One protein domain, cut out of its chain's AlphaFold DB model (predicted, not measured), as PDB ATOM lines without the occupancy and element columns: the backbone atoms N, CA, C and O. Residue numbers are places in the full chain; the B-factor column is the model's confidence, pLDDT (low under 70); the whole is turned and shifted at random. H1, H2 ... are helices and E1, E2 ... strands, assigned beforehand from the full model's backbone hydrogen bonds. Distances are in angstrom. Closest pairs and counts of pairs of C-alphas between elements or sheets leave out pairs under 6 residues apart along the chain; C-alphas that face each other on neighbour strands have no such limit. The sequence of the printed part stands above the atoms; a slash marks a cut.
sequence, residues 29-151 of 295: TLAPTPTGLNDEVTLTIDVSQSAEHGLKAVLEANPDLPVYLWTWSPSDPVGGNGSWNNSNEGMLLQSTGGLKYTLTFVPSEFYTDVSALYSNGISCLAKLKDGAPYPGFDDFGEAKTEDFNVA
ATOM      1  N   THR A  29      89.228 102.771  75.800       94.88
ATOM      2  CA  THR A  29      89.027 101.415  76.325       94.88
ATOM      3  C   THR A  29      89.611 101.274  77.727       94.88
ATOM      4  O   THR A  29      90.506 102.022  78.117       94.88
ATOM      5  N   LEU A  30      89.101 100.304  78.489       95.50
ATOM      6  CA  LEU A  30      89.579  99.959  79.827       95.50
ATOM      7  C   LEU A  30      89.846  98.452  79.902       95.50
ATOM      8  O   LEU A  30      89.020  97.653  79.453       95.50
ATOM      9  N   ALA A  31      90.988  98.061  80.464       93.81
ATOM     10  CA  ALA A  31      91.362  96.662  80.660       93.81
ATOM     11  C   ALA A  31      91.979  96.439  82.055       93.81
ATOM     12  O   ALA A  31      92.652  97.342  82.537       93.81
ATOM     13  N   PRO A  32      91.818  95.257  82.680       91.56
ATOM     14  CA  PRO A  32      91.002  94.139  82.214       91.56
ATOM     15  C   PRO A  32      89.498  94.427  82.328       91.56
ATOM     16  O   PRO A  32      89.055  95.220  83.155       91.56
ATOM     17  N   THR A  33      88.713  93.752  81.487       82.56
ATOM     18  CA  THR A  33      87.252  93.666  81.606       82.56
ATOM     19  C   THR A  33      86.866  92.196  81.812       82.56
ATOM     20  O   THR A  33      87.325  91.345  81.042       82.56
ATOM     21  N   PRO A  34      86.069  91.845  82.841       86.06
ATOM     22  CA  PRO A  34      85.488  92.726  83.857       86.06
ATOM     23  C   PRO A  34      86.527  93.317  84.830       86.06
ATOM     24  O   PRO A  34      87.591  92.739  85.037       86.06
ATOM     25  N   THR A  35      86.190  94.461  85.418       85.44
ATOM     26  CA  THR A  35      87.053  95.327  86.227       85.44
ATOM     27  C   THR A  35      86.680  95.274  87.710       85.44
ATOM     28  O   THR A  35      85.524  95.512  88.082       85.44
ATOM     29  N   GLY A  36      87.673  94.994  88.552       84.81
ATOM     30  CA  GLY A  36      87.597  95.127  90.006       84.81
ATOM     31  C   GLY A  36      87.828  96.549  90.506       84.81
ATOM     32  O   GLY A  36      88.455  97.349  89.814       84.81
ATOM     33  N   LEU A  37      87.354  96.874  91.713       86.00
ATOM     34  CA  LEU A  37      87.617  98.191  92.322       86.00
ATOM     35  C   LEU A  37      89.070  98.332  92.779       86.00
ATOM     36  O   LEU A  37      89.602  99.441  92.784       86.00
ATOM     37  N   ASN A  38      89.686  97.212  93.157       88.31
ATOM     38  CA  ASN A  38      91.032  97.146  93.727       88.31
ATOM     39  C   ASN A  38      92.048  96.493  92.775       88.31
ATOM     40  O   ASN A  38      93.202  96.287  93.147       88.31
ATOM     41  N   ASP A  39      91.619  96.160  91.559       87.25
ATOM     42  CA  ASP A  39      92.499  95.657  90.514       87.25
ATOM     43  C   ASP A  39      93.190  96.830  89.805       87.25
ATOM     44  O   ASP A  39      92.593  97.886  89.578       87.25
ATOM     45  N   GLU A  40      94.443  96.628  89.399       95.81
ATOM     46  CA  GLU A  40      95.109  97.548  88.482       95.81
ATOM     47  C   GLU A  40      94.432  97.488  87.103       95.81
ATOM     48  O   GLU A  40      94.236  96.413  86.527       95.81
ATOM     49  N   VAL A  41      94.084  98.657  86.568       96.50
ATOM     50  CA  VAL A  41      93.462  98.821  85.255       96.50
ATOM     51  C   VAL A  41      94.267  99.766  84.383       96.50
ATOM     52  O   VAL A  41      94.886 100.706  84.870       96.50
ATOM     53  N   THR A  42      94.201  99.565  83.071       98.31
ATOM     54  CA  THR A  42      94.767 100.457  82.062       98.31
ATOM     55  C   THR A  42      93.652 101.068  81.226       98.31
ATOM     56  O   THR A  42      92.951 100.368  80.492       98.31
ATOM     57  N   LEU A  43      93.524 102.391  81.307       98.19
ATOM     58  CA  LEU A  43      92.737 103.199  80.383       98.19
ATOM     59  C   LEU A  43      93.595 103.495  79.154       98.19
ATOM     60  O   LEU A  43      94.711 103.994  79.291       98.19
ATOM     61  N   THR A  44      93.080 103.219  77.962       98.00
ATOM     62  CA  THR A  44      93.723 103.570  76.689       98.00
ATOM     63  C   THR A  44      92.863 104.578  75.950       98.00
ATOM     64  O   THR A  44      91.670 104.349  75.795       98.00
ATOM     65  N   ILE A  45      93.471 105.657  75.459       97.94
ATOM     66  CA  ILE A  45      92.845 106.657  74.591       97.94
ATOM     67  C   ILE A  45      93.557 106.638  73.236       97.94
ATOM     68  O   ILE A  45      94.766 106.866  73.154       97.94
ATOM     69  N   ASP A  46      92.809 106.368  72.170       97.06
ATOM     70  CA  ASP A  46      93.261 106.456  70.784       97.06
ATOM     71  C   ASP A  46      92.794 107.779  70.169       97.06
ATOM     72  O   ASP A  46      91.703 107.893  69.610       97.06
ATOM     73  N   VAL A  47      93.657 108.793  70.244       97.12
ATOM     74  CA  VAL A  47      93.379 110.135  69.716       97.12
ATOM     75  C   VAL A  47      93.246 110.123  68.188       97.12
ATOM     76  O   VAL A  47      92.622 111.018  67.623       97.12
ATOM     77  N   SER A  48      93.730 109.091  67.480       95.38
ATOM     78  CA  SER A  48      93.489 108.983  66.032       95.38
ATOM     79  C   SER A  48      92.004 108.829  65.689       95.38
ATOM     80  O   SER A  48      91.597 109.198  64.582       95.38
ATOM     81  N   GLN A  49      91.213 108.317  66.638       94.19
ATOM     82  CA  GLN A  49      89.767 108.132  66.529       94.19
ATOM     83  C   GLN A  49      88.967 109.346  67.023       94.19
ATOM     84  O   GLN A  49      87.756 109.363  66.833       94.19
ATOM     85  N   SER A  50      89.625 110.351  67.618       92.88
ATOM     86  CA  SER A  50      88.973 111.594  68.042       92.88
ATOM     87  C   SER A  50      88.434 112.350  66.826       92.88
ATOM     88  O   SER A  50      89.136 112.518  65.817       92.88
ATOM     89  N   ALA A  51      87.168 112.753  66.913       90.56
ATOM     90  CA  ALA A  51      86.430 113.384  65.820       90.56
ATOM     91  C   ALA A  51      86.241 114.896  66.004       90.56
ATOM     92  O   ALA A  51      85.927 115.586  65.030       90.56
ATOM     93  N   GLU A  52      86.435 115.411  67.219       89.44
ATOM     94  CA  GLU A  52      86.229 116.820  67.545       89.44
ATOM     95  C   GLU A  52      87.496 117.469  68.107       89.44
ATOM     96  O   GLU A  52      88.410 116.799  68.587       89.44
ATOM     97  N   HIS A  53      87.508 118.804  68.077       94.44
ATOM     98  CA  HIS A  53      88.562 119.640  68.649       94.44
ATOM     99  C   HIS A  53      89.959 119.430  68.022       94.44
ATOM    100  O   HIS A  53      90.126 118.813  66.967       94.44
ATOM    101  N   GLY A  54      90.973 120.064  68.617       95.69
ATOM    102  CA  GLY A  54      92.277 120.260  67.992       95.69
ATOM    103  C   GLY A  54      93.346 119.239  68.351       95.69
ATOM    104  O   GLY A  54      94.381 119.223  67.684       95.69
ATOM    105  N   LEU A  55      93.151 118.385  69.366       97.56
ATOM    106  CA  LEU A  55      94.258 117.574  69.892       97.56
ATOM    107  C   LEU A  55      94.875 116.664  68.830       97.56
ATOM    108  O   LEU A  55      96.098 116.607  68.716       97.56
ATOM    109  N   LYS A  56      94.046 115.998  68.018       96.94
ATOM    110  CA  LYS A  56      94.526 115.124  66.943       96.94
ATOM    111  C   LYS A  56      95.423 115.871  65.955       96.94
ATOM    112  O   LYS A  56      96.559 115.459  65.742       96.94
ATOM    113  N   ALA A  57      94.942 116.983  65.396       97.00
ATOM    114  CA  ALA A  57      95.692 117.768  64.413       97.00
ATOM    115  C   ALA A  57      97.000 118.326  65.000       97.00
ATOM    116  O   ALA A  57      98.042 118.311  64.343       97.00
ATOM    117  N   VAL A  58      96.959 118.777  66.257       97.81
ATOM    118  CA  VAL A  58      98.141 119.292  66.957       97.81
ATOM    119  C   VAL A  58      99.189 118.195  67.139       97.81
ATOM    120  O   VAL A  58     100.362 118.442  66.858       97.81
ATOM    121  N   LEU A  59      98.793 116.989  67.556       97.44
ATOM    122  CA  LEU A  59      99.711 115.866  67.777       97.44
ATOM    123  C   LEU A  59     100.237 115.249  66.476       97.44
ATOM    124  O   LEU A  59     101.382 114.811  66.440       97.44
ATOM    125  N   GLU A  60      99.461 115.254  65.388       96.12
ATOM    126  CA  GLU A  60      99.953 114.833  64.065       96.12
ATOM    127  C   GLU A  60     101.128 115.702  63.590       96.12
ATOM    128  O   GLU A  60     102.066 115.200  62.970       96.12
ATOM    129  N   ALA A  61     101.103 116.999  63.910       96.75
ATOM    130  CA  ALA A  61     102.185 117.928  63.594       96.75
ATOM    131  C   ALA A  61     103.276 118.001  64.678       96.75
ATOM    132  O   ALA A  61     104.413 118.364  64.376       96.75
ATOM    133  N   ASN A  62     102.938 117.675  65.928       96.19
ATOM    134  CA  ASN A  62     103.806 117.810  67.099       96.19
ATOM    135  C   ASN A  62     103.701 116.554  67.990       96.19
ATOM    136  O   ASN A  62     103.141 116.617  69.088       96.19
ATOM    137  N   PRO A  63     104.231 115.403  67.539       93.94
ATOM    138  CA  PRO A  63     103.991 114.109  68.186       93.94
ATOM    139  C   PRO A  63     104.607 113.981  69.587       93.94
ATOM    140  O   PRO A  63     104.165 113.147  70.372       93.94
ATOM    141  N   ASP A  64     105.599 114.814  69.913       93.94
ATOM    142  CA  ASP A  64     106.325 114.767  71.187       93.94
ATOM    143  C   ASP A  64     105.646 115.570  72.315       93.94
ATOM    144  O   ASP A  64     106.171 115.641  73.430       93.94
ATOM    145  N   LEU A  65     104.503 116.217  72.054       97.00
ATOM    146  CA  LEU A  65     103.799 116.982  73.084       97.00
ATOM    147  C   LEU A  65     103.167 116.054  74.140       97.00
ATOM    148  O   LEU A  65     102.547 115.047  73.788       97.00
ATOM    149  N   PRO A  66     103.272 116.395  75.439       97.75
ATOM    150  CA  PRO A  66     102.687 115.592  76.504       97.75
ATOM    151  C   PRO A  66     101.159 115.701  76.502       97.75
ATOM    152  O   PRO A  66     100.596 116.795  76.391       97.75
ATOM    153  N   VAL A  67     100.500 114.559  76.691       98.62
ATOM    154  CA  VAL A  67      99.039 114.437  76.748       98.62
ATOM    155  C   VAL A  67      98.622 114.036  78.156       98.62
ATOM    156  O   VAL A  67      99.240 113.174  78.773       98.62
ATOM    157  N   TYR A  68      97.570 114.665  78.660       98.81
ATOM    158  CA  TYR A  68      97.048 114.502  80.006       98.81
ATOM    159  C   TYR A  68      95.593 114.043  79.963       98.81
ATOM    160  O   TYR A  68      94.823 114.473  79.100       98.81
ATOM    161  N   LEU A  69      95.214 113.207  80.922       98.69
ATOM    162  CA  LEU A  69      93.827 112.849  81.189       98.69
ATOM    163  C   LEU A  69      93.120 113.987  81.938       98.69
ATOM    164  O   LEU A  69      93.682 114.609  82.839       98.69
ATOM    165  N   TRP A  70      91.859 114.220  81.606       98.56
ATOM    166  CA  TRP A  70      90.924 114.973  82.433       98.56
ATOM    167  C   TRP A  70      89.689 114.104  82.663       98.56
ATOM    168  O   TRP A  70      89.085 113.658  81.695       98.56
ATOM    169  N   THR A  71      89.314 113.833  83.912       98.50
ATOM    170  CA  THR A  71      88.209 112.916  84.264       98.50
ATOM    171  C   THR A  71      87.323 113.493  85.364       98.50
ATOM    172  O   THR A  71      87.806 114.244  86.207       98.50
ATOM    173  N   TRP A  72      86.028 113.178  85.343       97.69
ATOM    174  CA  TRP A  72      85.036 113.731  86.283       97.69
ATOM    175  C   TRP A  72      83.949 112.736  86.715       97.69
ATOM    176  O   TRP A  72      83.041 113.096  87.461       97.69
ATOM    177  N   SER A  73      84.002 111.495  86.229       96.12
ATOM    178  CA  SER A  73      83.132 110.398  86.670       96.12
ATOM    179  C   SER A  73      83.996 109.147  86.840       96.12
ATOM    180  O   SER A  73      84.838 108.914  85.969       96.12
ATOM    181  N   PRO A  74      83.813 108.335  87.899       96.19
ATOM    182  CA  PRO A  74      82.759 108.409  88.925       96.19
ATOM    183  C   PRO A  74      82.865 109.598  89.888       96.19
ATOM    184  O   PRO A  74      81.854 110.004  90.457       96.19
ATOM    185  N   SER A  75      84.048 110.193  90.018       97.75
ATOM    186  CA  SER A  75      84.278 111.434  90.756       97.75
ATOM    187  C   SER A  75      85.549 112.127  90.245       97.75
ATOM    188  O   SER A  75      86.143 111.698  89.253       97.75
ATOM    189  N   ASP A  76      85.985 113.199  90.911       97.62
ATOM    190  CA  ASP A  76      87.322 113.753  90.690       97.62
ATOM    191  C   ASP A  76      88.418 112.783  91.180       97.62
ATOM    192  O   ASP A  76      88.233 112.100  92.201       97.62
ATOM    193  N   PRO A  77      89.590 112.745  90.518       97.81
ATOM    194  CA  PRO A  77      90.714 111.947  90.988       97.81
ATOM    195  C   PRO A  77      91.273 112.509  92.305       97.81
ATOM    196  O   PRO A  77      91.233 113.718  92.534       97.81
ATOM    197  N   VAL A  78      91.859 111.664  93.161       97.25
ATOM    198  CA  VAL A  78      92.396 112.044  94.489       97.25
ATOM    199  C   VAL A  78      93.434 113.167  94.398       97.25
ATOM    200  O   VAL A  78      93.445 114.080  95.223       97.25
ATOM    201  N   GLY A  79      94.289 113.140  93.372       94.88
ATOM    202  CA  GLY A  79      95.264 114.205  93.105       94.88
ATOM    203  C   GLY A  79      94.681 115.445  92.415       94.88
ATOM    204  O   GLY A  79      95.380 116.450  92.285       94.88
ATOM    205  N   GLY A  80      93.429 115.391  91.960       97.75
ATOM    206  CA  GLY A  80      92.784 116.405  91.130       97.75
ATOM    207  C   GLY A  80      93.347 116.482  89.705       97.75
ATOM    208  O   GLY A  80      94.509 116.167  89.443       97.75
ATOM    209  N   ASN A  81      92.526 116.969  88.772       98.25
ATOM    210  CA  ASN A  81      92.916 117.135  87.365       98.25
ATOM    211  C   ASN A  81      93.947 118.262  87.128       98.25
ATOM    212  O   ASN A  81      94.603 118.300  86.087       98.25
ATOM    213  N   GLY A  82      94.097 119.196  88.075       97.50
ATOM    214  CA  GLY A  82      94.796 120.472  87.880       97.50
ATOM    215  C   GLY A  82      93.824 121.583  87.470       97.50
ATOM    216  O   GLY A  82      92.689 121.620  87.942       97.50
ATOM    217  N   SER A  83      94.255 122.496  86.601       97.75
ATOM    218  CA  SER A  83      93.394 123.521  85.993       97.75
ATOM    219  C   SER A  83      93.313 123.352  84.476       97.75
ATOM    220  O   SER A  83      94.124 122.657  83.861       97.75
ATOM    221  N   TRP A  84      92.341 124.017  83.841       97.12
ATOM    222  CA  TRP A  84      92.177 123.947  82.384       97.12
ATOM    223  C   TRP A  84      93.455 124.326  81.625       97.12
ATOM    224  O   TRP A  84      93.833 123.650  80.675       97.12
ATOM    225  N   ASN A  85      94.174 125.336  82.107       97.44
ATOM    226  CA  ASN A  85      95.427 125.809  81.524       97.44
ATOM    227  C   ASN A  85      96.700 125.176  82.118       97.44
ATOM    228  O   ASN A  85      97.804 125.582  81.764       97.44
ATOM    229  N   ASN A  86      96.570 124.233  83.056       98.06
ATOM    230  CA  ASN A  86      97.708 123.570  83.687       98.06
ATOM    231  C   ASN A  86      97.284 122.232  84.320       98.06
ATOM    232  O   ASN A  86      96.965 122.168  85.511       98.06
ATOM    233  N   SER A  87      97.274 121.160  83.525       98.31
ATOM    234  CA  SER A  87      96.949 119.802  83.989       98.31
ATOM    235  C   SER A  87      97.909 119.327  85.088       98.31
ATOM    236  O   SER A  87      99.084 119.689  85.096       98.31
ATOM    237  N   ASN A  88      97.452 118.488  86.010       97.44
ATOM    238  CA  ASN A  88      98.308 117.873  87.026       97.44
ATOM    239  C   ASN A  88      99.249 116.820  86.395       97.44
ATOM    240  O   ASN A  88      98.839 116.084  85.502       97.44
ATOM    241  N   GLU A  89     100.501 116.724  86.859       97.38
ATOM    242  CA  GLU A  89     101.453 115.696  86.399       97.38
ATOM    243  C   GLU A  89     100.998 114.269  86.715       97.38
ATOM    244  O   GLU A  89     101.308 113.357  85.956       97.38
ATOM    245  N   GLY A  90     100.201 114.075  87.772       96.50
ATOM    246  CA  GLY A  90      99.572 112.778  88.057       96.50
ATOM    247  C   GLY A  90      98.597 112.304  86.971       96.50
ATOM    248  O   GLY A  90      98.208 111.143  86.976       96.50
ATOM    249  N   MET A  91      98.227 113.182  86.034       98.44
ATOM    250  CA  MET A  91      97.342 112.870  84.912       98.44
ATOM    251  C   MET A  91      98.096 112.649  83.596       98.44
ATOM    252  O   MET A  91      97.455 112.512  82.554       98.44
ATOM    253  N   LEU A  92      99.434 112.679  83.600       98.50
ATOM    254  CA  LEU A  92     100.236 112.483  82.394       98.50
ATOM    255  C   LEU A  92     100.012 111.074  81.833       98.50
ATOM    256  O   LEU A  92     100.222 110.078  82.522       98.50
ATOM    257  N   LEU A  93      99.625 110.996  80.562       98.62
ATOM    258  CA  LEU A  93      99.468 109.734  79.856       98.62
ATOM    259  C   LEU A  93     100.803 109.268  79.270       98.62
ATOM    260  O   LEU A  93     101.590 110.052  78.736       98.62
ATOM    261  N   GLN A  94     101.020 107.959  79.283       98.12
ATOM    262  CA  GLN A  94     102.140 107.330  78.602       98.12
ATOM    263  C   GLN A  94     101.799 107.102  77.124       98.12
ATOM    264  O   GLN A  94     100.818 106.435  76.810       98.12
ATOM    265  N   SER A  95     102.620 107.615  76.204       96.50
ATOM    266  CA  SER A  95     102.487 107.278  74.779       96.50
ATOM    267  C   SER A  95     102.883 105.820  74.537       96.50
ATOM    268  O   SER A  95     103.943 105.374  74.983       96.50
ATOM    269  N   THR A  96     102.053 105.083  73.800       93.81
ATOM    270  CA  THR A  96     102.328 103.699  73.368       93.81
ATOM    271  C   THR A  96     102.680 103.603  71.880       93.81
ATOM    272  O   THR A  96     102.797 102.508  71.329       93.81
ATOM    273  N   GLY A  97     102.924 104.751  71.237       88.56
ATOM    274  CA  GLY A  97     103.231 104.871  69.813       88.56
ATOM    275  C   GLY A  97     102.012 105.245  68.967       88.56
ATOM    276  O   GLY A  97     100.870 104.895  69.269       88.56
ATOM    277  N   GLY A  98     102.257 105.985  67.881       90.44
ATOM    278  CA  GLY A  98     101.183 106.637  67.132       90.44
ATOM    279  C   GLY A  98     100.460 107.672  68.002       90.44
ATOM    280  O   GLY A  98     101.095 108.359  68.794       90.44
ATOM    281  N   LEU A  99      99.136 107.757  67.872       95.75
ATOM    282  CA  LEU A  99      98.282 108.659  68.655       95.75
ATOM    283  C   LEU A  99      97.576 107.938  69.820       95.75
ATOM    284  O   LEU A  99      96.463 108.300  70.195       95.75
ATOM    285  N   LYS A 100      98.204 106.889  70.365       96.88
ATOM    286  CA  LYS A 100      97.665 106.090  71.470       96.88
ATOM    287  C   LYS A 100      98.375 106.404  72.777       96.88
ATOM    288  O   LYS A 100      99.607 106.447  72.842       96.88
ATOM    289  N   TYR A 101      97.577 106.578  73.822       98.25
ATOM    290  CA  TYR A 101      98.021 107.033  75.132       98.25
ATOM    291  C   TYR A 101      97.354 106.213  76.233       98.25
ATOM    292  O   TYR A 101      96.186 105.854  76.106       98.25
ATOM    293  N   THR A 102      98.079 105.910  77.306       98.44
ATOM    294  CA  THR A 102      97.590 105.052  78.392       98.44
ATOM    295  C   THR A 102      97.821 105.646  79.772       98.44
ATOM    296  O   THR A 102      98.832 106.310  80.000       98.44
ATOM    297  N   LEU A 103      96.927 105.335  80.711       98.44
ATOM    298  CA  LEU A 103      97.131 105.525  82.147       98.44
ATOM    299  C   LEU A 103      96.774 104.235  82.878       98.44
ATOM    300  O   LEU A 103      95.693 103.689  82.654       98.44
ATOM    301  N   THR A 104      97.663 103.786  83.758       98.38
ATOM    302  CA  THR A 104      97.433 102.623  84.617       98.38
ATOM    303  C   THR A 104      97.198 103.080  86.053       98.38
ATOM    304  O   THR A 104      97.958 103.907  86.556       98.38
ATOM    305  N   PHE A 105      96.138 102.586  86.694       98.06
ATOM    306  CA  PHE A 105      95.736 102.985  88.046       98.06
ATOM    307  C   PHE A 105      94.853 101.925  88.723       98.06
ATOM    308  O   PHE A 105      94.324 101.043  88.055       98.06
ATOM    309  N   VAL A 106      94.653 102.034  90.039       97.44
ATOM    310  CA  VAL A 106      93.652 101.256  90.795       97.44
ATOM    311  C   VAL A 106      92.433 102.154  91.049       97.44
ATOM    312  O   VAL A 106      92.614 103.232  91.621       97.44
ATOM    313  N   PRO A 107      91.200 101.791  90.633       96.06
ATOM    314  CA  PRO A 107      90.045 102.689  90.719       96.06
ATOM    315  C   PRO A 107      89.777 103.252  92.120       96.06
ATOM    316  O   PRO A 107      89.552 104.457  92.241       96.06
ATOM    317  N   SER A 108      89.838 102.410  93.159       94.62
ATOM    318  CA  SER A 108      89.602 102.795  94.560       94.62
ATOM    319  C   SER A 108      90.660 103.738  95.141       94.62
ATOM    320  O   SER A 108      90.376 104.453  96.099       94.62
ATOM    321  N   GLU A 109      91.859 103.772  94.556       97.75
ATOM    322  CA  GLU A 109      92.943 104.674  94.957       97.75
ATOM    323  C   GLU A 109      92.985 105.948  94.105       97.75
ATOM    324  O   GLU A 109      93.429 107.003  94.561       97.75
ATOM    325  N   PHE A 110      92.549 105.854  92.847       98.31
ATOM    326  CA  PHE A 110      92.638 106.942  91.883       98.31
ATOM    327  C   PHE A 110      91.498 107.947  92.020       98.31
ATOM    328  O   PHE A 110      91.748 109.149  91.924       98.31
ATOM    329  N   TYR A 111      90.266 107.485  92.251       98.12
ATOM    330  CA  TYR A 111      89.085 108.335  92.414       98.12
ATOM    331  C   TYR A 111      88.786 108.619  93.885       98.12
ATOM    332  O   TYR A 111      88.994 107.782  94.755       98.12
ATOM    333  N   THR A 112      88.267 109.814  94.167       96.62
ATOM    334  CA  THR A 112      87.842 110.201  95.526       96.62
ATOM    335  C   THR A 112      86.596 109.453  96.013       96.62
ATOM    336  O   THR A 112      86.401 109.325  97.219       96.62
ATOM    337  N   ASP A 113      85.759 108.976  95.088       91.19
ATOM    338  CA  ASP A 113      84.567 108.167  95.334       91.19
ATOM    339  C   ASP A 113      84.304 107.273  94.109       91.19
ATOM    340  O   ASP A 113      84.233 107.744  92.973       91.19
ATOM    341  N   VAL A 114      84.162 105.969  94.339       90.44
ATOM    342  CA  VAL A 114      83.933 104.954  93.297       90.44
ATOM    343  C   VAL A 114      82.503 104.411  93.280       90.44
ATOM    344  O   VAL A 114      82.200 103.524  92.483       90.44
ATOM    345  N   SER A 115      81.602 104.944  94.108       80.38
ATOM    346  CA  SER A 115      80.217 104.465  94.252       80.38
ATOM    347  C   SER A 115      79.438 104.425  92.931       80.38
ATOM    348  O   SER A 115      78.624 103.531  92.714       80.38
ATOM    349  N   ALA A 116      79.726 105.355  92.017       83.56
ATOM    350  CA  ALA A 116      79.080 105.454  90.713       83.56
ATOM    351  C   ALA A 116      79.843 104.758  89.568       83.56
ATOM    352  O   ALA A 116      79.421 104.849  88.414       83.56
ATOM    353  N   LEU A 117      80.966 104.076  89.841       89.50
ATOM    354  CA  LEU A 117      81.853 103.545  88.795       89.50
ATOM    355  C   LEU A 117      81.119 102.582  87.857       89.50
ATOM    356  O   LEU A 117      81.224 102.697  86.640       89.50
ATOM    357  N   TYR A 118      80.346 101.656  88.417       85.56
ATOM    358  CA  TYR A 118      79.655 100.634  87.631       85.56
ATOM    359  C   TYR A 118      78.333 101.118  87.027       85.56
ATOM    360  O   TYR A 118      77.874 100.546  86.041       85.56
ATOM    361  N   SER A 119      77.725 102.175  87.576       80.44
ATOM    362  CA  SER A 119      76.483 102.742  87.037       80.44
ATOM    363  C   SER A 119      76.737 103.759  85.926       80.44
ATOM    364  O   SER A 119      75.992 103.796  84.949       80.44
ATOM    365  N   ASN A 120      77.784 104.579  86.068       86.06
ATOM    366  CA  ASN A 120      78.059 105.720  85.191       86.06
ATOM    367  C   ASN A 120      79.290 105.503  84.304       86.06
ATOM    368  O   ASN A 120      79.476 106.228  83.326       86.06
ATOM    369  N   GLY A 121      80.139 104.529  84.637       92.56
ATOM    370  CA  GLY A 121      81.431 104.357  83.995       92.56
ATOM    371  C   GLY A 121      82.401 105.494  84.316       92.56
ATOM    372  O   GLY A 121      82.232 106.256  85.276       92.56
ATOM    373  N   ILE A 122      83.425 105.613  83.476       97.69
ATOM    374  CA  ILE A 122      84.421 106.681  83.552       97.69
ATOM    375  C   ILE A 122      84.150 107.695  82.445       97.69
ATOM    376  O   ILE A 122      84.173 107.337  81.268       97.69
ATOM    377  N   SER A 123      83.936 108.955  82.822       98.12
ATOM    378  CA  SER A 123      83.782 110.071  81.879       98.12
ATOM    379  C   SER A 123      85.043 110.915  81.880       98.12
ATOM    380  O   SER A 123      85.451 111.410  82.934       98.12
ATOM    381  N   CYS A 124      85.672 111.051  80.715       98.19
ATOM    382  CA  CYS A 124      86.988 111.659  80.589       98.19
ATOM    383  C   CYS A 124      87.257 112.235  79.194       98.19
ATOM    384  O   CYS A 124      86.522 111.974  78.251       98.19
ATOM    385  N   LEU A 125      88.341 112.993  79.055       98.25
ATOM    386  CA  LEU A 125      88.899 113.454  77.784       98.25
ATOM    387  C   LEU A 125      90.428 113.476  77.862       98.25
ATOM    388  O   LEU A 125      91.004 113.499  78.956       98.25
ATOM    389  N   ALA A 126      91.093 113.501  76.710       98.50
ATOM    390  CA  ALA A 126      92.525 113.773  76.628       98.50
ATOM    391  C   ALA A 126      92.763 115.229  76.213       98.50
ATOM    392  O   ALA A 126      92.002 115.795  75.429       98.50
ATOM    393  N   LYS A 127      93.828 115.847  76.724       98.50
ATOM    394  CA  LYS A 127      94.210 117.232  76.404       98.50
ATOM    395  C   LYS A 127      95.711 117.450  76.513       98.50
ATOM    396  O   LYS A 127      96.413 116.667  77.148       98.50
ATOM    397  N   LEU A 128      96.214 118.543  75.947       98.56
ATOM    398  CA  LEU A 128      97.558 119.023  76.280       98.56
ATOM    399  C   LEU A 128      97.613 119.564  77.720       98.56
ATOM    400  O   LEU A 128      96.603 119.653  78.427       98.56
ATOM    401  N   LYS A 129      98.814 119.947  78.171       98.25
ATOM    402  CA  LYS A 129      99.018 120.595  79.478       98.25
ATOM    403  C   LYS A 129      98.075 121.791  79.681       98.25
ATOM    404  O   LYS A 129      97.483 121.933  80.750       98.25
ATOM    405  N   ASP A 130      97.923 122.603  78.640       97.88
ATOM    406  CA  ASP A 130      96.915 123.653  78.524       97.88
ATOM    407  C   ASP A 130      95.839 123.193  77.529       97.88
ATOM    408  O   ASP A 130      96.163 122.781  76.419       97.88
ATOM    409  N   GLY A 131      94.571 123.213  77.947       96.06
ATOM    410  CA  GLY A 131      93.430 122.825  77.115       96.06
ATOM    411  C   GLY A 131      92.946 123.920  76.165       96.06
ATOM    412  O   GLY A 131      92.076 123.654  75.341       96.06
ATOM    413  N   ALA A 132      93.473 125.141  76.265       96.81
ATOM    414  CA  ALA A 132      93.171 126.217  75.327       96.81
ATOM    415  C   ALA A 132      93.596 125.858  73.883       96.81
ATOM    416  O   ALA A 132      94.357 124.907  73.674       96.81
ATOM    417  N   PRO A 133      93.116 126.597  72.864       96.94
ATOM    418  CA  PRO A 133      93.600 126.427  71.500       96.94
ATOM    419  C   PRO A 133      95.126 126.530  71.412       96.94
ATOM    420  O   PRO A 133      95.746 127.394  72.039       96.94
ATOM    421  N   TYR A 134      95.735 125.628  70.645       96.69
ATOM    422  CA  TYR A 134      97.184 125.593  70.481       96.69
ATOM    423  C   TYR A 134      97.622 126.613  69.415       96.69
ATOM    424  O   TYR A 134      97.036 126.624  68.329       96.69
ATOM    425  N   PRO A 135      98.660 127.439  69.662       95.69
ATOM    426  CA  PRO A 135      99.089 128.463  68.713       95.69
ATOM    427  C   PRO A 135      99.372 127.908  67.311       95.69
ATOM    428  O   PRO A 135     100.184 126.997  67.144       95.69
ATOM    429  N   GLY A 136      98.725 128.483  66.295       94.69
ATOM    430  CA  GLY A 136      98.858 128.035  64.903       94.69
ATOM    431  C   GLY A 136      97.915 126.892  64.515       94.69
ATOM    432  O   GLY A 136      97.939 126.460  63.365       94.69
ATOM    433  N   PHE A 137      97.078 126.436  65.447       95.25
ATOM    434  CA  PHE A 137      96.009 125.453  65.250       95.25
ATOM    435  C   PHE A 137      94.661 125.989  65.751       95.25
ATOM    436  O   PHE A 137      93.731 125.220  65.981       95.25
ATOM    437  N   ASP A 138      94.541 127.311  65.902       92.75
ATOM    438  CA  ASP A 138      93.383 127.983  66.495       92.75
ATOM    439  C   ASP A 138      92.057 127.635  65.789       92.75
ATOM    440  O   ASP A 138      91.019 127.509  66.439       92.75
ATOM    441  N   ASP A 139      92.100 127.390  64.475       93.00
ATOM    442  CA  ASP A 139      90.939 127.004  63.659       93.00
ATOM    443  C   ASP A 139      90.367 125.615  64.014       93.00
ATOM    444  O   ASP A 139      89.217 125.323  63.685       93.00
ATOM    445  N   PHE A 140      91.139 124.762  64.697       90.94
ATOM    446  CA  PHE A 140      90.696 123.442  65.162       90.94
ATOM    447  C   PHE A 140      90.089 123.477  66.577       90.94
ATOM    448  O   PHE A 140      89.573 122.467  67.056       90.94
ATOM    449  N   GLY A 141      90.102 124.637  67.241       93.94
ATOM    450  CA  GLY A 141      89.556 124.824  68.584       93.94
ATOM    451  C   GLY A 141      90.506 124.393  69.705       93.94
ATOM    452  O   GLY A 141      91.725 124.456  69.578       93.94
ATOM    453  N   GLU A 142      89.928 124.010  70.846       97.25
ATOM    454  CA  GLU A 142      90.659 123.612  72.057       97.25
ATOM    455  C   GLU A 142      91.588 122.408  71.820       97.25
ATOM    456  O   GLU A 142      91.248 121.487  71.078       97.25
ATOM    457  N   ALA A 143      92.750 122.377  72.479       97.50
ATOM    458  CA  ALA A 143      93.733 121.296  72.350       97.50
ATOM    459  C   ALA A 143      93.362 120.067  73.203       97.50
ATOM    460  O   ALA A 143      94.109 119.637  74.090       97.50
ATOM    461  N   LYS A 144      92.178 119.516  72.932       98.06
ATOM    462  CA  LYS A 144      91.568 118.364  73.606       98.06
ATOM    463  C   LYS A 144      90.885 117.418  72.613       98.06
ATOM    464  O   LYS A 144      90.831 117.731  71.427       98.06
ATOM    465  N   THR A 145      90.394 116.287  73.102       97.94
ATOM    466  CA  THR A 145      89.408 115.436  72.416       97.94
ATOM    467  C   THR A 145      87.988 115.850  72.799       97.94
ATOM    468  O   THR A 145      87.791 116.650  73.718       97.94
ATOM    469  N   GLU A 146      86.992 115.274  72.131       96.44
ATOM    470  CA  GLU A 146      85.628 115.189  72.654       96.44
ATOM    471  C   GLU A 146      85.583 114.486  74.023       96.44
ATOM    472  O   GLU A 146      86.531 113.803  74.435       96.44
ATOM    473  N   ASP A 147      84.456 114.651  74.715       96.75
ATOM    474  CA  ASP A 147      84.170 113.948  75.959       96.75
ATOM    475  C   ASP A 147      83.865 112.472  75.664       96.75
ATOM    476  O   ASP A 147      82.955 112.133  74.904       96.75
ATOM    477  N   PHE A 148      84.602 111.580  76.312       96.44
ATOM    478  CA  PHE A 148      84.413 110.143  76.232       96.44
ATOM    479  C   PHE A 148      83.735 109.602  77.483       96.44
ATOM    480  O   PHE A 148      83.924 110.105  78.591       96.44
ATOM    481  N   ASN A 149      83.000 108.505  77.313       95.06
ATOM    482  CA  ASN A 149      82.529 107.676  78.412       95.06
ATOM    483  C   ASN A 149      82.879 106.212  78.130       95.06
ATOM    484  O   ASN A 149      82.594 105.698  77.045       95.06
ATOM    485  N   VAL A 150      83.497 105.547  79.105       93.44
ATOM    486  CA  VAL A 150      83.784 104.111  79.059       93.44
ATOM    487  C   VAL A 150      82.986 103.401  80.145       93.44
ATOM    488  O   VAL A 150      83.137 103.666  81.338       93.44
ATOM    489  N   ALA A 151      82.114 102.487  79.720       89.56
ATOM    490  CA  ALA A 151      81.363 101.635  80.630       89.56
ATOM    491  C   ALA A 151      82.308 100.652  81.336       89.56
ATOM    492  O   ALA A 151      83.194 100.069  80.707       89.56
TER     493      ALA A 151
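What this domain is: This is residues 29 to 151 of the 295 residues of an uncharacterized protein of Flavobacteriales bacterium (UniProt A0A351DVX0). Two small antiparallel sheets lie face to face as a sandwich with crossed strands, E1, E2, E5 and E4 in one and E3, E6 and E7 in the other. The short helix H1 and the long loop of residues 129 to 147 lie toward one end of the longest axis, H2 and H3 toward the other. The printed part has 123 residues with three named helices and seven named strands, in the order E1 E2 H1 E3 E4 E5 H2 H3 E6 E7; the class is mixed, and under half of the residues are in named elements. It is compact, with a radius of gyration of the C-alphas of 14.0 A, and elongated, spanning 42 by 26 by 22 A.

Where its parts are: E1 is residues 29 to 31, beginning at C-alpha 29 (89.027, 101.415, 76.325). E2 is residues 41 to 46, 16.4 A long, and H1 is residues 55 to 61, 10.1 A. E3, residues 67 to 73, measures 19.2 A. E4 is residues 94 to 97 and E5 residues 100 to 105, 17.0 A. H2 is residues 107 to 110 and H3 residues 117 to 120. E6, residues 122 to 128, measures 19.4 A from C-alpha 122 (84.421, 106.681, 83.552). E7, residues 148 to 150, ends at C-alpha 150 (83.784, 104.111, 79.059).

How they stand to each other: The larger sheet has the order E1 E2 E5 E4. In the hairpin E1 and E2, N 29 and O 44 are within hydrogen-bond range at 2.9 A; between E2 and E5, N 43 and O 103 are at 2.9 A; in the hairpin E4 and E5, N 94 and O 102 are at 2.8 A. The second sheet has the order E3 E6 E7: N 70 and O 125 are 2.9 A apart, and in the hairpin E6 and E7 N 124 and O 148 are 2.9 A apart. The sheets form a sandwich, two sheets face to face, with strands at 54 degrees and facing parts 10.3 A centre to centre. The closest C-alphas of E2 and E6 are those of Ile 45 and Ala 126, 7.4 A apart. H1 only grazes the sheet E3 E6 E7 with residues 55 to 59; its C-alpha 55 is 6.5 A from that of Lys 127. H3 only grazes it too; the C-alphas of Ser 73 and Asn 120 are 7.1 A apart. H2 is on neither sheet, and H2 and H3 are only just apart, 8.5 A at their closest. In H1 every O i to N i+4 pair is within hydrogen-bond range; H2 and H3 are too short for one, and the single O i to N i+3 pair is within range in H2 but not in H3.

The domain as a whole: The two C-alphas farthest apart are those of Asn 38 and Gly 136, 43.0 A. The printed part has no cut. The links E3 to E4 and E6 to E7 are long. Mean pLDDT of the printed part is 95.1, and no printed residue is under 70.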